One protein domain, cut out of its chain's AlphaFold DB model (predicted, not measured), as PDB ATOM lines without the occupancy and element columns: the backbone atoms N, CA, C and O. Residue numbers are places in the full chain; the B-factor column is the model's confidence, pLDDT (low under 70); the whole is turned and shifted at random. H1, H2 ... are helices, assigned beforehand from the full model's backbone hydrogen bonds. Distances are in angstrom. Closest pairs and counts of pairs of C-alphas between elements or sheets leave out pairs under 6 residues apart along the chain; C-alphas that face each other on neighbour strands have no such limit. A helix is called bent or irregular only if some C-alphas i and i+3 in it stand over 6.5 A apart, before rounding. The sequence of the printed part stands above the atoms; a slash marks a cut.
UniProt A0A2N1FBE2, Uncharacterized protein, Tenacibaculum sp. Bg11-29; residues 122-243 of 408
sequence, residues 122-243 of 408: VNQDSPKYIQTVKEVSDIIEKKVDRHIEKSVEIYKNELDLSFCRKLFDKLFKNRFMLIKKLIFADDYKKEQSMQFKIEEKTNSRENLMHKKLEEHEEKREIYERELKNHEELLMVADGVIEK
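This is residues 122 to 243 of the 408 residues of an uncharacterized protein of Tenacibaculum sp. Bg11-29 (UniProt A0A2N1FBE2). A long thin rod: the bent helix H4 makes its length, H1 folds back beside the part of H4 around its bend, and two short helices, H2 and H3, sit crosswise at one end. Residues 122 to 132, with no named element, run beside H4b and lead into H1. The 122 printed residues have four named helices, H1, H2, H3 and H4, and no named strand; the class is all helix. The whole is extended, with a radius of gyration of the C-alphas of 27.3 A and spans of 92 by 20 by 20 A.

H1, residues 133 to 157, begins at C-alpha 133 (40.567, -27.764, -19.171) and is 34.5 A long; it is irregular, C-alphas 135 and 138 being 7.5 A apart, with a kink of 28 degrees near residue 140. H2 is residues 163 to 172, 14.4 A, and H3 residues 177 to 183, 10.3 A. H4, residues 185 to 241, was assigned as one helix by its hydrogen bonds but is bent: C-alphas 203 and 206 are 6.8 A apart. Its arms are H4a, residues 185 to 203, 26.8 A, and H4b, residues 206 to 241, 52.0 A, ending at C-alpha 241 (43.270, 0.131, 6.634).

Residues 148 to 156 of H1 touch H4a, closest at the C-alphas of Val 152 and Ile 198, 5.6 A, at a shallow tilt of 4 degrees, opposite ways. Residues 133 to 144 touch H4b, closest at the C-alphas of Val 144 and Met 209, 6.5 A. H2 and H3 are near each other; H2 is about perpendicular to H4a, at 90 degrees. In H2, H3 and H4a every O i to N i+4 pair is within hydrogen-bond range; in H1 19 of 21 and in H4b 31 of 32 are.

The farthest C-alphas, of Leu 171 and Lys 243, are 92.2 A apart. The printed part has no cut, and the three links are tight. The pLDDT is under 70 at residues 160, 163 to 164, 167 to 168 and 171 to 183.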
ATOM      1  N   VAL A 122      38.947  -3.135  -1.025       92.00
ATOM      2  CA  VAL A 122      38.572  -4.326  -0.234       92.00
ATOM      3  C   VAL A 122      37.190  -4.863  -0.610       92.00
ATOM      4  O   VAL A 122      36.947  -6.067  -0.549       92.00
ATOM      5  N   ASN A 123      36.278  -3.986  -1.032       91.50
ATOM      6  CA  ASN A 123      34.920  -4.362  -1.420       91.50
ATOM      7  C   ASN A 123      34.790  -4.781  -2.899       91.50
ATOM      8  O   ASN A 123      33.668  -4.989  -3.366       91.50
ATOM      9  N   GLN A 124      35.891  -4.897  -3.651       90.06
ATOM     10  CA  GLN A 124      35.843  -5.340  -5.044       90.06
ATOM     11  C   GLN A 124      35.492  -6.826  -5.161       90.06
ATOM     12  O   GLN A 124      35.990  -7.673  -4.420       90.06
ATOM     13  N   ASP A 125      34.670  -7.154  -6.158       89.44
ATOM     14  CA  ASP A 125      34.366  -8.540  -6.493       89.44
ATOM     15  C   ASP A 125      35.614  -9.265  -7.019       89.44
ATOM     16  O   ASP A 125      36.357  -8.749  -7.858       89.44
ATOM     17  N   SER A 126      35.788 -10.512  -6.586       89.25
ATOM     18  CA  SER A 126      36.840 -11.389  -7.095       89.25
ATOM     19  C   SER A 126      36.688 -11.636  -8.609       89.25
ATOM     20  O   SER A 126      35.554 -11.717  -9.111       89.25
ATOM     21  N   PRO A 127      37.799 -11.805  -9.359       91.31
ATOM     22  CA  PRO A 127      37.751 -12.168 -10.771       91.31
ATOM     23  C   PRO A 127      36.846 -13.377 -11.033       91.31
ATOM     24  O   PRO A 127      36.796 -14.346 -10.273       91.31
ATOM     25  N   LYS A 128      36.110 -13.344 -12.149       91.75
ATOM     26  CA  LYS A 128      35.172 -14.421 -12.488       91.75
ATOM     27  C   LYS A 128      35.927 -15.714 -12.772       91.75
ATOM     28  O   LYS A 128      36.708 -15.771 -13.717       91.75
ATOM     29  N   TYR A 129      35.606 -16.762 -12.016       92.19
ATOM     30  CA  TYR A 129      36.192 -18.089 -12.181       92.19
ATOM     31  C   TYR A 129      36.140 -18.578 -13.635       92.19
ATOM     32  O   TYR A 129      35.064 -18.725 -14.226       92.19
ATOM     33  N   ILE A 130      37.312 -18.881 -14.189       92.06
ATOM     34  CA  ILE A 130      37.458 -19.560 -15.476       92.06
ATOM     35  C   ILE A 130      37.623 -21.046 -15.205       92.06
ATOM     36  O   ILE A 130      38.505 -21.424 -14.454       92.06
ATOM     37  N   GLN A 131      36.793 -21.900 -15.793       91.00
ATOM     38  CA  GLN A 131      36.840 -23.353 -15.581       91.00
ATOM     39  C   GLN A 131      38.197 -23.963 -15.981       91.00
ATOM     40  O   GLN A 131      38.977 -23.359 -16.712       91.00
ATOM     41  N   THR A 132      38.507 -25.167 -15.508       90.50
ATOM     42  CA  THR A 132      39.724 -25.890 -15.917       90.50
ATOM     43  C   THR A 132      39.521 -26.620 -17.242       90.50
ATOM     44  O   THR A 132      38.395 -26.944 -17.620       90.50
ATOM     45  N   VAL A 133      40.614 -26.968 -17.930       86.62
ATOM     46  CA  VAL A 133      40.567 -27.764 -19.171       86.62
ATOM     47  C   VAL A 133      39.777 -29.065 -18.985       86.62
ATOM     48  O   VAL A 133      38.993 -29.439 -19.854       86.62
ATOM     49  N   LYS A 134      39.912 -29.721 -17.826       87.75
ATOM     50  CA  LYS A 134      39.166 -30.946 -17.497       87.75
ATOM     51  C   LYS A 134      37.658 -30.708 -17.405       87.75
ATOM     52  O   LYS A 134      36.889 -31.558 -17.827       87.75
ATOM     53  N   GLU A 135      37.241 -29.560 -16.878       89.38
ATOM     54  CA  GLU A 135      35.826 -29.200 -16.724       89.38
ATOM     55  C   GLU A 135      35.169 -28.823 -18.059       89.38
ATOM     56  O   GLU A 135      33.977 -29.065 -18.250       89.38
ATOM     57  N   VAL A 136      35.934 -28.248 -18.996       90.44
ATOM     58  CA  VAL A 136      35.397 -27.774 -20.282       90.44
ATOM     59  C   VAL A 136      35.659 -28.700 -21.461       90.44
ATOM     60  O   VAL A 136      35.102 -28.448 -22.529       90.44
ATOM     61  N   SER A 137      36.473 -29.749 -21.302       85.69
ATOM     62  CA  SER A 137      36.897 -30.628 -22.403       85.69
ATOM     63  C   SER A 137      35.703 -31.156 -23.203       85.69
ATOM     64  O   SER A 137      35.613 -30.895 -24.402       85.69
ATOM     65  N   ASP A 138      34.701 -31.726 -22.528       90.25
ATOM     66  CA  ASP A 138      33.472 -32.231 -23.156       90.25
ATOM     67  C   ASP A 138      32.658 -31.132 -23.864       90.25
ATOM     68  O   ASP A 138      31.969 -31.369 -24.861       90.25
ATOM     69  N   ILE A 139      32.682 -29.907 -23.328       90.75
ATOM     70  CA  ILE A 139      31.954 -28.763 -23.889       90.75
ATOM     71  C   ILE A 139      32.656 -28.270 -25.156       90.75
ATOM     72  O   ILE A 139      31.990 -27.954 -26.148       90.75
ATOM     73  N   ILE A 140      33.986 -28.184 -25.122       89.19
ATOM     74  CA  ILE A 140      34.816 -27.798 -26.261       89.19
ATOM     75  C   ILE A 140      34.699 -28.860 -27.349       89.19
ATOM     76  O   ILE A 140      34.435 -28.500 -28.494       89.19
ATOM     77  N   GLU A 141      34.767 -30.140 -26.988       91.25
ATOM     78  CA  GLU A 141      34.604 -31.251 -27.918       91.25
ATOM     79  C   GLU A 141      33.276 -31.167 -28.669       91.25
ATOM     80  O   GLU A 141      33.265 -31.053 -29.895       91.25
ATOM     81  N   LYS A 142      32.158 -31.047 -27.945       92.50
ATOM     82  CA  LYS A 142      30.830 -30.880 -28.559       92.50
ATOM     83  C   LYS A 142      30.737 -29.656 -29.472       92.50
ATOM     84  O   LYS A 142      29.994 -29.674 -30.454       92.50
ATOM     85  N   LYS A 143      31.429 -28.557 -29.146       91.19
ATOM     86  CA  LYS A 143      31.456 -27.346 -29.987       91.19
ATOM     87  C   LYS A 143      32.280 -27.558 -31.255       91.19
ATOM     88  O   LYS A 143      31.847 -27.115 -32.320       91.19
ATOM     89  N   VAL A 144      33.437 -28.208 -31.141       91.38
ATOM     90  CA  VAL A 144      34.306 -28.555 -32.271       91.38
ATOM     91  C   VAL A 144      33.574 -29.512 -33.204       91.38
ATOM     92  O   VAL A 144      33.460 -29.213 -34.389       91.38
ATOM     93  N   ASP A 145      32.975 -30.575 -32.671       91.25
ATOM     94  CA  ASP A 145      32.213 -31.555 -33.449       91.25
ATOM     95  C   ASP A 145      31.080 -30.902 -34.222       91.25
ATOM     96  O   ASP A 145      31.019 -31.010 -35.445       91.25
ATOM     97  N   ARG A 146      30.258 -30.098 -33.544       91.88
ATOM     98  CA  ARG A 146      29.173 -29.356 -34.193       91.88
ATOM     99  C   ARG A 146      29.682 -28.424 -35.298       91.88
ATOM    100  O   ARG A 146      29.004 -28.229 -36.307       91.88
ATOM    101  N   HIS A 147      30.853 -27.812 -35.119       90.19
ATOM    102  CA  HIS A 147      31.461 -26.958 -36.140       90.19
ATOM    103  C   HIS A 147      31.927 -27.765 -37.362       90.19
ATOM    104  O   HIS A 147      31.702 -27.332 -38.498       90.19
ATOM    105  N   ILE A 148      32.546 -28.929 -37.144       89.88
ATOM    106  CA  ILE A 148      32.953 -29.840 -38.218       89.88
ATOM    107  C   ILE A 148      31.722 -30.366 -38.958       89.88
ATOM    108  O   ILE A 148      31.651 -30.210 -40.175       89.88
ATOM    109  N   GLU A 149      30.725 -30.889 -38.243       90.81
ATOM    110  CA  GLU A 149      29.474 -31.405 -38.813       90.81
ATOM    111  C   GLU A 149      28.780 -30.366 -39.690       90.81
ATOM    112  O   GLU A 149      28.477 -30.641 -40.851       90.81
ATOM    113  N   LYS A 150      28.616 -29.138 -39.180       90.81
ATOM    114  CA  LYS A 150      28.009 -28.039 -39.937       90.81
ATOM    115  C   LYS A 150      28.803 -27.702 -41.200       90.81
ATOM    116  O   LYS A 150      28.213 -27.433 -42.242       90.81
ATOM    117  N   SER A 151      30.133 -27.720 -41.125       87.12
ATOM    118  CA  SER A 151      30.994 -27.456 -42.287       87.12
ATOM    119  C   SER A 151      30.874 -28.566 -43.338       87.12
ATOM    120  O   SER A 151      30.749 -28.286 -44.527       87.12
ATOM    121  N   VAL A 152      30.855 -29.827 -42.899       87.94
ATOM    122  CA  VAL A 152      30.667 -30.994 -43.770       87.94
ATOM    123  C   VAL A 152      29.285 -30.977 -44.422       87.94
ATOM    124  O   VAL A 152      29.165 -31.294 -45.604       87.94
ATOM    125  N   GLU A 153      28.241 -30.592 -43.689       88.56
ATOM    126  CA  GLU A 153      26.886 -30.471 -44.224       88.56
ATOM    127  C   GLU A 153      26.780 -29.376 -45.292       88.56
ATOM    128  O   GLU A 153      26.161 -29.600 -46.331       88.56
ATOM    129  N   ILE A 154      27.459 -28.238 -45.109       86.81
ATOM    130  CA  ILE A 154      27.568 -27.197 -46.143       86.81
ATOM    131  C   ILE A 154      28.198 -27.775 -47.418       86.81
ATOM    132  O   ILE A 154      27.606 -27.653 -48.490       86.81
ATOM    133  N   TYR A 155      29.330 -28.481 -47.317       84.56
ATOM    134  CA  TYR A 155      29.977 -29.085 -48.492       84.56
ATOM    135  C   TYR A 155      29.117 -30.161 -49.167       84.56
ATOM    136  O   TYR A 155      29.120 -30.277 -50.394       84.56
ATOM    137  N   LYS A 156      28.345 -30.931 -48.389       82.75
ATOM    138  CA  LYS A 156      27.375 -31.898 -48.929       82.75
ATOM    139  C   LYS A 156      26.224 -31.207 -49.661       82.75
ATOM    140  O   LYS A 156      25.810 -31.693 -50.707       82.75
ATOM    141  N   ASN A 157      25.731 -30.082 -49.149       81.94
ATOM    142  CA  ASN A 157      24.635 -29.330 -49.765       81.94
ATOM    143  C   ASN A 157      25.080 -28.545 -51.012       81.94
ATOM    144  O   ASN A 157      24.302 -28.390 -51.949       81.94
ATOM    145  N   GLU A 158      26.339 -28.100 -51.072       80.62
ATOM    146  CA  GLU A 158      26.941 -27.475 -52.263       80.62
ATOM    147  C   GLU A 158      27.197 -28.471 -53.414       80.62
ATOM    148  O   GLU A 158      27.432 -28.072 -54.568       80.62
ATOM    149  N   LEU A 159      27.130 -29.777 -53.132       77.06
ATOM    150  CA  LEU A 159      27.217 -30.846 -54.123       77.06
ATOM    151  C   LEU A 159      25.917 -30.943 -54.944       77.06
ATOM    152  O   LEU A 159      25.165 -31.913 -54.871       77.06
ATOM    153  N   ASP A 160      25.661 -29.941 -55.783       68.81
ATOM    154  CA  ASP A 160      24.615 -30.027 -56.800       68.81
ATOM    155  C   ASP A 160      25.160 -30.705 -58.064       68.81
ATOM    156  O   ASP A 160      26.014 -30.143 -58.761       68.81
ATOM    157  N   LEU A 161      24.711 -31.941 -58.305       70.88
ATOM    158  CA  LEU A 161      25.037 -32.750 -59.486       70.88
ATOM    159  C   LEU A 161      24.083 -32.433 -60.643       70.88
ATOM    160  O   LEU A 161      22.885 -32.216 -60.422       70.88
ATOM    161  N   SER A 162      24.580 -32.507 -61.881       71.00
ATOM    162  CA  SER A 162      23.740 -32.307 -63.066       71.00
ATOM    163  C   SER A 162      22.534 -33.261 -63.112       71.00
ATOM    164  O   SER A 162      22.578 -34.411 -62.659       71.00
ATOM    165  N   PHE A 163      21.420 -32.800 -63.691       68.25
ATOM    166  CA  PHE A 163      20.200 -33.608 -63.830       68.25
ATOM    167  C   PHE A 163      20.454 -34.923 -64.588       68.25
ATOM    168  O   PHE A 163      19.981 -35.981 -64.170       68.25
ATOM    169  N   CYS A 164      21.261 -34.881 -65.652       59.41
ATOM    170  CA  CYS A 164      21.640 -36.058 -66.433       59.41
ATOM    171  C   CYS A 164      22.421 -37.086 -65.595       59.41
ATOM    172  O   CYS A 164      22.188 -38.288 -65.735       59.41
ATOM    173  N   ARG A 165      23.286 -36.633 -64.676       72.25
ATOM    174  CA  ARG A 165      24.004 -37.493 -63.725       72.25
ATOM    175  C   ARG A 165      23.053 -38.140 -62.717       72.25
ATOM    176  O   ARG A 165      23.101 -39.357 -62.536       72.25
ATOM    177  N   LYS A 166      22.142 -37.356 -62.127       73.50
ATOM    178  CA  LYS A 166      21.103 -37.849 -61.199       73.50
ATOM    179  C   LYS A 166      20.200 -38.906 -61.866       73.50
ATOM    180  O   LYS A 166      19.866 -39.917 -61.248       73.50
ATOM    181  N   LEU A 167      19.837 -38.710 -63.139       64.69
ATOM    182  CA  LEU A 167      19.010 -39.641 -63.919       64.69
ATOM    183  C   LEU A 167      19.767 -40.933 -64.289       64.69
ATOM    184  O   LEU A 167      19.213 -42.028 -64.170       64.69
ATOM    185  N   PHE A 168      21.039 -40.817 -64.688       68.81
ATOM    186  CA  PHE A 168      21.907 -41.957 -65.009       68.81
ATOM    187  C   PHE A 168      22.112 -42.883 -63.802       68.81
ATOM    188  O   PHE A 168      22.000 -44.103 -63.932       68.81
ATOM    189  N   ASP A 169      22.325 -42.323 -62.607       71.81
ATOM    190  CA  ASP A 169      22.492 -43.108 -61.377       71.81
ATOM    191  C   ASP A 169      21.221 -43.888 -60.987       71.81
ATOM    192  O   ASP A 169      21.309 -45.034 -60.534       71.81
ATOM    193  N   LYS A 170      20.030 -43.327 -61.249       74.00
ATOM    194  CA  LYS A 170      18.737 -43.996 -61.016       74.00
ATOM    195  C   LYS A 170      18.511 -45.194 -61.947       74.00
ATOM    196  O   LYS A 170      17.914 -46.184 -61.528       74.00
ATOM    197  N   LEU A 171      18.982 -45.098 -63.191       66.56
ATOM    198  CA  LEU A 171      18.770 -46.102 -64.238       66.56
ATOM    199  C   LEU A 171      19.808 -47.229 -64.213       66.56
ATOM    200  O   LEU A 171      19.463 -48.380 -64.468       66.56
ATOM    201  N   PHE A 172      21.066 -46.921 -63.888       69.00
ATOM    202  CA  PHE A 172      22.180 -47.850 -64.100       69.00
ATOM    203  C   PHE A 172      22.875 -48.340 -62.822       69.00
ATOM    204  O   PHE A 172      23.840 -49.091 -62.950       69.00
ATOM    205  N   LYS A 173      22.404 -47.956 -61.618       61.75
ATOM    206  CA  LYS A 173      22.812 -48.462 -60.281       61.75
ATOM    207  C   LYS A 173      24.188 -49.160 -60.248       61.75
ATOM    208  O   LYS A 173      24.279 -50.379 -60.129       61.75
ATOM    209  N   ASN A 174      25.260 -48.373 -60.376       61.41
ATOM    210  CA  ASN A 174      26.676 -48.784 -60.302       61.41
ATOM    211  C   ASN A 174      27.189 -49.822 -61.325       61.41
ATOM    212  O   ASN A 174      28.358 -50.194 -61.267       61.41
ATOM    213  N   ARG A 175      26.390 -50.242 -62.311       57.78
ATOM    214  CA  ARG A 175      26.752 -51.302 -63.271       57.78
ATOM    215  C   ARG A 175      27.814 -50.886 -64.307       57.78
ATOM    216  O   ARG A 175      28.433 -51.752 -64.909       57.78
ATOM    217  N   PHE A 176      28.051 -49.579 -64.490       65.75
ATOM    218  CA  PHE A 176      28.961 -49.017 -65.505       65.75
ATOM    219  C   PHE A 176      29.849 -47.873 -64.969       65.75
ATOM    220  O   PHE A 176      29.817 -46.746 -65.463       65.75
ATOM    221  N   MET A 177      30.665 -48.159 -63.950       60.88
ATOM    222  CA  MET A 177      31.556 -47.186 -63.287       60.88
ATOM    223  C   MET A 177      32.541 -46.468 -64.232       60.88
ATOM    224  O   MET A 177      32.720 -45.255 -64.128       60.88
ATOM    225  N   LEU A 178      33.146 -47.186 -65.185       63.41
ATOM    226  CA  LEU A 178      34.098 -46.599 -66.142       63.41
ATOM    227  C   LEU A 178      33.427 -45.593 -67.090       63.41
ATOM    228  O   LEU A 178      33.937 -44.496 -67.302       63.41
ATOM    229  N   ILE A 179      32.250 -45.947 -67.607       62.34
ATOM    230  CA  ILE A 179      31.471 -45.103 -68.522       62.34
ATOM    231  C   ILE A 179      30.921 -43.874 -67.775       62.34
ATOM    232  O   ILE A 179      30.943 -42.765 -68.301       62.34
ATOM    233  N   LYS A 180      30.526 -44.038 -66.506       64.44
ATOM    234  CA  LYS A 180      30.067 -42.961 -65.612       64.44
ATOM    235  C   LYS A 180      31.114 -41.853 -65.416       64.44
ATOM    236  O   LYS A 180      30.750 -40.678 -65.387       64.44
ATOM    237  N   LYS A 181      32.399 -42.211 -65.292       65.56
ATOM    238  CA  LYS A 181      33.516 -41.254 -65.160       65.56
ATOM    239  C   LYS A 181      33.795 -40.494 -66.463       65.56
ATOM    240  O   LYS A 181      34.155 -39.323 -66.415       65.56
ATOM    241  N   LEU A 182      33.608 -41.156 -67.605       66.12
ATOM    242  CA  LEU A 182      33.832 -40.597 -68.941       66.12
ATOM    243  C   LEU A 182      32.713 -39.648 -69.394       66.12
ATOM    244  O   LEU A 182      33.009 -38.600 -69.956       66.12
ATOM    245  N   ILE A 183      31.444 -39.983 -69.133       68.50
ATOM    246  CA  ILE A 183      30.285 -39.186 -69.579       68.50
ATOM    247  C   ILE A 183      30.066 -37.937 -68.706       68.50
ATOM    248  O   ILE A 183      29.633 -36.904 -69.207       68.50
ATOM    249  N   PHE A 184      30.381 -38.009 -67.409       75.62
ATOM    250  CA  PHE A 184      30.128 -36.938 -66.434       75.62
ATOM    251  C   PHE A 184      31.425 -36.476 -65.762       75.62
ATOM    252  O   PHE A 184      31.552 -36.508 -64.535       75.62
ATOM    253  N   ALA A 185      32.417 -36.104 -66.571       74.75
ATOM    254  CA  ALA A 185      33.749 -35.755 -66.084       74.75
ATOM    255  C   ALA A 185      33.738 -34.566 -65.101       74.75
ATOM    256  O   ALA A 185      34.438 -34.616 -64.091       74.75
ATOM    257  N   ASP A 186      32.925 -33.534 -65.350       75.75
ATOM    258  CA  ASP A 186      32.873 -32.333 -64.502       75.75
ATOM    259  C   ASP A 186      32.144 -32.576 -63.171       75.75
ATOM    260  O   ASP A 186      32.651 -32.188 -62.118       75.75
ATOM    261  N   ASP A 187      31.025 -33.311 -63.182       75.88
ATOM    262  CA  ASP A 187      30.341 -33.746 -61.954       75.88
ATOM    263  C   ASP A 187      31.242 -34.662 -61.108       75.88
ATOM    264  O   ASP A 187      31.283 -34.536 -59.888       75.88
ATOM    265  N   TYR A 188      32.008 -35.558 -61.745       76.44
ATOM    266  CA  TYR A 188      32.960 -36.433 -61.054       76.44
ATOM    267  C   TYR A 188      34.122 -35.649 -60.424       76.44
ATOM    268  O   TYR A 188      34.500 -35.924 -59.288       76.44
ATOM    269  N   LYS A 189      34.670 -34.642 -61.120       81.38
ATOM    270  CA  LYS A 189      35.686 -33.737 -60.552       81.38
ATOM    271  C   LYS A 189      35.135 -32.942 -59.366       81.38
ATOM    272  O   LYS A 189      35.831 -32.796 -58.364       81.38
ATOM    273  N   LYS A 190      33.895 -32.452 -59.459       81.44
ATOM    274  CA  LYS A 190      33.218 -31.735 -58.367       81.44
ATOM    275  C   LYS A 190      32.996 -32.644 -57.153       81.44
ATOM    276  O   LYS A 190      33.281 -32.231 -56.034       81.44
ATOM    277  N   GLU A 191      32.573 -33.887 -57.377       80.31
ATOM    278  CA  GLU A 191      32.412 -34.919 -56.341       80.31
ATOM    279  C   GLU A 191      33.741 -35.215 -55.626       80.31
ATOM    280  O   GLU A 191      33.794 -35.169 -54.398       80.31
ATOM    281  N   GLN A 192      34.836 -35.406 -56.371       80.44
ATOM    282  CA  GLN A 192      36.172 -35.588 -55.789       80.44
ATOM    283  C   GLN A 192      36.659 -34.355 -55.020       80.44
ATOM    284  O   GLN A 192      37.209 -34.488 -53.930       80.44
ATOM    285  N   SER A 193      36.443 -33.151 -55.558       84.38
ATOM    286  CA  SER A 193      36.841 -31.907 -54.892       84.38
ATOM    287  C   SER A 193      36.099 -31.702 -53.567       84.38
ATOM    288  O   SER A 193      36.718 -31.310 -52.580       84.38
ATOM    289  N   MET A 194      34.796 -31.999 -53.514       83.56
ATOM    290  CA  MET A 194      34.022 -31.910 -52.272       83.56
ATOM    291  C   MET A 194      34.411 -32.999 -51.270       83.56
ATOM    292  O   MET A 194      34.508 -32.707 -50.081       83.56
ATOM    293  N   GLN A 195      34.695 -34.223 -51.730       83.56
ATOM    294  CA  GLN A 195      35.230 -35.280 -50.865       83.56
ATOM    295  C   GLN A 195      36.565 -34.872 -50.237       83.56
ATOM    296  O   GLN A 195      36.715 -35.001 -49.026       83.56
ATOM    297  N   PHE A 196      37.475 -34.294 -51.024       86.44
ATOM    298  CA  PHE A 196      38.747 -33.777 -50.523       86.44
ATOM    299  C   PHE A 196      38.549 -32.691 -49.454       86.44
ATOM    300  O   PHE A 196      39.151 -32.768 -48.390       86.44
ATOM    301  N   LYS A 197      37.647 -31.721 -49.676       87.38
ATOM    302  CA  LYS A 197      37.332 -30.677 -48.678       87.38
ATOM    303  C   LYS A 197      36.724 -31.240 -47.390       87.38
ATOM    304  O   LYS A 197      37.023 -30.752 -46.303       87.38
ATOM    305  N   ILE A 198      35.854 -32.248 -47.499       85.94
ATOM    306  CA  ILE A 198      35.267 -32.935 -46.339       85.94
ATOM    307  C   ILE A 198      36.359 -33.665 -45.553       85.94
ATOM    308  O   ILE A 198      36.398 -33.548 -44.330       85.94
ATOM    309  N   GLU A 199      37.245 -34.386 -46.236       86.19
ATOM    310  CA  GLU A 199      38.364 -35.104 -45.624       86.19
ATOM    311  C   GLU A 199      39.342 -34.140 -44.941       86.19
ATOM    312  O   GLU A 199      39.638 -34.306 -43.762       86.19
ATOM    313  N   GLU A 200      39.747 -33.067 -45.622       87.19
ATOM    314  CA  GLU A 200      40.595 -32.009 -45.064       87.19
ATOM    315  C   GLU A 200      39.968 -31.386 -43.809       87.19
ATOM    316  O   GLU A 200      40.616 -31.266 -42.766       87.19
ATOM    317  N   LYS A 201      38.676 -31.040 -43.866       86.62
ATOM    318  CA  LYS A 201      37.972 -30.452 -42.722       86.62
ATOM    319  C   LYS A 201      37.852 -31.442 -41.564       86.62
ATOM    320  O   LYS A 201      38.041 -31.043 -40.418       86.62
ATOM    321  N   THR A 202      37.594 -32.715 -41.847       84.19
ATOM    322  CA  THR A 202      37.520 -33.774 -40.828       84.19
ATOM    323  C   THR A 202      38.882 -33.987 -40.165       84.19
ATOM    324  O   THR A 202      38.965 -34.004 -38.939       84.19
ATOM    325  N   ASN A 203      39.959 -34.025 -40.953       89.06
ATOM    326  CA  ASN A 203      41.331 -34.152 -40.459       89.06
ATOM    327  C   ASN A 203      41.784 -32.913 -39.665       89.06
ATOM    328  O   ASN A 203      42.621 -33.019 -38.776       89.06
ATOM    329  N   SER A 204      41.192 -31.737 -39.915       89.81
ATOM    330  CA  SER A 204      41.469 -30.521 -39.134       89.81
ATOM    331  C   SER A 204      40.864 -30.519 -37.721       89.81
ATOM    332  O   SER A 204      41.184 -29.622 -36.940       89.81
ATOM    333  N   ARG A 205      39.999 -31.488 -37.374       91.31
ATOM    334  CA  ARG A 205      39.313 -31.558 -36.070       91.31
ATOM    335  C   ARG A 205      40.294 -31.538 -34.902       91.31
ATOM    336  O   ARG A 205      40.088 -30.776 -33.966       91.31
ATOM    337  N   GLU A 206      41.335 -32.363 -34.960       89.00
ATOM    338  CA  GLU A 206      42.327 -32.495 -33.888       89.00
ATOM    339  C   GLU A 206      43.101 -31.187 -33.689       89.00
ATOM    340  O   GLU A 206      43.155 -30.664 -32.581       89.00
ATOM    341  N   ASN A 207      43.567 -30.574 -34.780       90.75
ATOM    342  CA  ASN A 207      44.220 -29.263 -34.736       90.75
ATOM    343  C   ASN A 207      43.291 -28.171 -34.186       90.75
ATOM    344  O   ASN A 207      43.716 -27.319 -33.407       90.75
ATOM    345  N   LEU A 208      42.013 -28.184 -34.575       90.81
ATOM    346  CA  LEU A 208      41.025 -27.234 -34.068       90.81
ATOM    347  C   LEU A 208      40.732 -27.462 -32.580       90.81
ATOM    348  O   LEU A 208      40.557 -26.488 -31.851       90.81
ATOM    349  N   MET A 209      40.693 -28.719 -32.133       91.62
ATOM    350  CA  MET A 209      40.558 -29.076 -30.724       91.62
ATOM    351  C   MET A 209      41.743 -28.546 -29.923       91.62
ATOM    352  O   MET A 209      41.529 -27.796 -28.976       91.62
ATOM    353  N   HIS A 210      42.970 -28.871 -30.340       90.81
ATOM    354  CA  HIS A 210      44.188 -28.390 -29.692       90.81
ATOM    355  C   HIS A 210      44.194 -26.872 -29.578       90.81
ATOM    356  O   HIS A 210      44.315 -26.352 -28.475       90.81
ATOM    357  N   LYS A 211      43.918 -26.170 -30.681       92.81
ATOM    358  CA  LYS A 211      43.831 -24.709 -30.679       92.81
ATOM    359  C   LYS A 211      42.783 -24.179 -29.695       92.81
ATOM    360  O   LYS A 211      43.010 -23.174 -29.035       92.81
ATOM    361  N   LYS A 212      41.611 -24.815 -29.595       92.81
ATOM    362  CA  LYS A 212      40.547 -24.372 -28.675       92.81
ATOM    363  C   LYS A 212      40.870 -24.645 -27.210       92.81
ATOM    364  O   LYS A 212      40.412 -23.886 -26.361       92.81
ATOM    365  N   LEU A 213      41.604 -25.719 -26.931       92.19
ATOM    366  CA  LEU A 213      42.092 -26.035 -25.592       92.19
ATOM    367  C   LEU A 213      43.194 -25.056 -25.178       92.19
ATOM    368  O   LEU A 213      43.098 -24.497 -24.094       92.19
ATOM    369  N   GLU A 214      44.143 -24.771 -26.069       92.31
ATOM    370  CA  GLU A 214      45.215 -23.786 -25.868       92.31
ATOM    371  C   GLU A 214      44.647 -22.377 -25.625       92.31
ATOM    372  O   GLU A 214      44.906 -21.780 -24.587       92.31
ATOM    373  N   GLU A 215      43.733 -21.897 -26.483       92.62
ATOM    374  CA  GLU A 215      43.024 -20.615 -26.289       92.62
ATOM    375  C   GLU A 215      42.272 -20.531 -24.941       92.62
ATOM    376  O   GLU A 215      41.949 -19.443 -24.458       92.62
ATOM    377  N   HIS A 216      41.877 -21.672 -24.370       93.19
ATOM    378  CA  HIS A 216      41.195 -21.727 -23.081       93.19
ATOM    379  C   HIS A 216      42.184 -21.777 -21.913       93.19
ATOM    380  O   HIS A 216      41.936 -21.157 -20.880       93.19
ATOM    381  N   GLU A 217      43.289 -22.496 -22.077       92.62
ATOM    382  CA  GLU A 217      44.396 -22.545 -21.127       92.62
ATOM    383  C   GLU A 217      45.023 -21.158 -20.952       92.62
ATOM    384  O   GLU A 217      45.110 -20.686 -19.824       92.62
ATOM    385  N   GLU A 218      45.268 -20.419 -22.037       94.00
ATOM    386  CA  GLU A 218      45.732 -19.024 -21.982       94.00
ATOM    387  C   GLU A 218      44.791 -18.123 -21.159       94.00
ATOM    388  O   GLU A 218      45.224 -17.330 -20.322       94.00
ATOM    389  N   LYS A 219      43.470 -18.256 -21.350       94.38
ATOM    390  CA  LYS A 219      42.478 -17.497 -20.563       94.38
ATOM    391  C   LYS A 219      42.518 -17.861 -19.087       94.38
ATOM    392  O   LYS A 219      42.292 -16.999 -18.241       94.38
ATOM    393  N   ARG A 220      42.761 -19.134 -18.784       92.56
ATOM    394  CA  ARG A 220      42.881 -19.622 -17.415       92.56
ATOM    395  C   ARG A 220      44.157 -19.095 -16.762       92.56
ATOM    396  O   ARG A 220      44.077 -18.643 -15.628       92.56
ATOM    397  N   GLU A 221      45.282 -19.079 -17.469       94.25
ATOM    398  CA  GLU A 221      46.536 -18.494 -16.975       94.25
ATOM    399  C   GLU A 221      46.397 -16.995 -16.680       94.25
ATOM    400  O   GLU A 221      46.883 -16.512 -15.656       94.25
ATOM    401  N   ILE A 222      45.708 -16.250 -17.553       94.69
ATOM    402  CA  ILE A 222      45.393 -14.834 -17.314       94.69
ATOM    403  C   ILE A 222      44.549 -14.689 -16.045       94.69
ATOM    404  O   ILE A 222      44.908 -13.904 -15.173       94.69
ATOM    405  N   TYR A 223      43.486 -15.486 -15.905       95.19
ATOM    406  CA  TYR A 223      42.644 -15.496 -14.707       95.19
ATOM    407  C   TYR A 223      43.432 -15.819 -13.430       95.19
ATOM    408  O   TYR A 223      43.239 -15.157 -12.418       95.19
ATOM    409  N   GLU A 224      44.329 -16.806 -13.452       94.12
ATOM    410  CA  GLU A 224      45.136 -17.169 -12.278       94.12
ATOM    411  C   GLU A 224      46.097 -16.048 -11.875       94.12
ATOM    412  O   GLU A 224      46.284 -15.789 -10.685       94.12
ATOM    413  N   ARG A 225      46.657 -15.331 -12.857       94.31
ATOM    414  CA  ARG A 225      47.466 -14.133 -12.609       94.31
ATOM    415  C   ARG A 225      46.630 -13.000 -12.014       94.31
ATOM    416  O   ARG A 225      47.060 -12.382 -11.048       94.31
ATOM    417  N   GLU A 226      45.451 -12.737 -12.571       93.88
ATOM    418  CA  GLU A 226      44.530 -11.712 -12.065       93.88
ATOM    419  C   GLU A 226      44.047 -12.030 -10.648       93.88
ATOM    420  O   GLU A 226      44.029 -11.138  -9.805       93.88
ATOM    421  N   LEU A 227      43.718 -13.294 -10.365       93.56
ATOM    422  CA  LEU A 227      43.326 -13.752  -9.035       93.56
ATOM    423  C   LEU A 227      44.450 -13.522  -8.023       93.56
ATOM    424  O   LEU A 227      44.203 -12.947  -6.969       93.56
ATOM    425  N   LYS A 228      45.686 -13.900  -8.368       93.31
ATOM    426  CA  LYS A 228      46.849 -13.677  -7.500       93.31
ATOM    427  C   LYS A 228      47.077 -12.188  -7.229       93.31
ATOM    428  O   LYS A 228      47.271 -11.800  -6.084       93.31
ATOM    429  N   ASN A 229      47.026 -11.355  -8.268       91.44
ATOM    430  CA  ASN A 229      47.183  -9.907  -8.123       91.44
ATOM    431  C   ASN A 229      46.071  -9.304  -7.252       91.44
ATOM    432  O   ASN A 229      46.333  -8.410  -6.453       91.44
ATOM    433  N   HIS A 230      44.837  -9.788  -7.403       92.00
ATOM    434  CA  HIS A 230      43.704  -9.366  -6.588       92.00
ATOM    435  C   HIS A 230      43.892  -9.763  -5.115       92.00
ATOM    436  O   HIS A 230      43.721  -8.920  -4.243       92.00
ATOM    437  N   GLU A 231      44.314 -10.998  -4.827       92.56
ATOM    438  CA  GLU A 231      44.632 -11.449  -3.463       92.56
ATOM    439  C   GLU A 231      45.761 -10.622  -2.824       92.56
ATOM    440  O   GLU A 231      45.646 -10.202  -1.672       92.56
ATOM    441  N   GLU A 232      46.834 -10.344  -3.573       91.00
ATOM    442  CA  GLU A 232      47.935  -9.480  -3.126       91.00
ATOM    443  C   GLU A 232      47.447  -8.057  -2.822       91.00
ATOM    444  O   GLU A 232      47.794  -7.493  -1.782       91.00
ATOM    445  N   LEU A 233      46.608  -7.488  -3.693       92.62
ATOM    446  CA  LEU A 233      46.046  -6.153  -3.513       92.62
ATOM    447  C   LEU A 233      45.134  -6.077  -2.281       92.62
ATOM    448  O   LEU A 233      45.242  -5.115  -1.523       92.62
ATOM    449  N   LEU A 234      44.284  -7.084  -2.053       93.44
ATOM    450  CA  LEU A 234      43.424  -7.158  -0.868       93.44
ATOM    451  C   LEU A 234      44.245  -7.237   0.423       93.44
ATOM    452  O   LEU A 234      43.973  -6.492   1.359       93.44
ATOM    453  N   MET A 235      45.292  -8.068   0.451       93.19
ATOM    454  CA  MET A 235      46.183  -8.180   1.610       93.19
ATOM    455  C   MET A 235      46.841  -6.836   1.956       93.19
ATOM    456  O   MET A 235      46.934  -6.467   3.127       93.19
ATOM    457  N   VAL A 236      47.293  -6.093   0.939       94.00
ATOM    458  CA  VAL A 236      47.854  -4.748   1.132       94.00
ATOM    459  C   VAL A 236      46.773  -3.778   1.605       94.00
ATOM    460  O   VAL A 236      47.017  -3.025   2.542       94.00
ATOM    461  N   ALA A 237      45.586  -3.807   0.999       95.00
ATOM    462  CA  ALA A 237      44.489  -2.909   1.339       95.00
ATOM    463  C   ALA A 237      44.025  -3.076   2.794       95.00
ATOM    464  O   ALA A 237      43.938  -2.082   3.518       95.00
ATOM    465  N   ASP A 238      43.818  -4.316   3.241       94.75
ATOM    466  CA  ASP A 238      43.473  -4.630   4.630       94.75
ATOM    467  C   ASP A 238      44.553  -4.115   5.590       94.75
ATOM    468  O   ASP A 238      44.255  -3.378   6.533       94.75
ATOM    469  N   GLY A 239      45.828  -4.404   5.304       94.31
ATOM    470  CA  GLY A 239      46.942  -3.931   6.125       94.31
ATOM    471  C   GLY A 239      47.048  -2.402   6.175       94.31
ATOM    472  O   GLY A 239      47.320  -1.832   7.232       94.31
ATOM    473  N   VAL A 240      46.781  -1.703   5.068       94.00
ATOM    474  CA  VAL A 240      46.771  -0.232   5.027       94.00
ATOM    475  C   VAL A 240      45.625   0.334   5.874       94.00
ATOM    476  O   VAL A 240      45.841   1.292   6.623       94.00
ATOM    477  N   ILE A 241      44.429  -0.259   5.811       93.50
ATOM    478  CA  ILE A 241      43.270   0.131   6.634       93.50
ATOM    479  C   ILE A 241      43.568  -0.074   8.125       93.50
ATOM    480  O   ILE A 241      43.263   0.798   8.947       93.50
ATOM    481  N   GLU A 242      44.220  -1.186   8.471       93.19
ATOM    482  CA  GLU A 242      44.676  -1.498   9.829       93.19
ATOM    483  C   GLU A 242      45.882  -0.656  10.283       93.19
ATOM    484  O   GLU A 242      46.221  -0.651  11.468       93.19
ATOM    485  N   LYS A 243      46.475   0.126   9.369       91.12
ATOM    486  CA  LYS A 243      47.671   0.957   9.578       91.12
ATOM    487  C   LYS A 243      48.922   0.146   9.924       91.12
ATOM    488  O   LYS A 243      49.753   0.597  10.713       91.12
TER     489      LYS A 243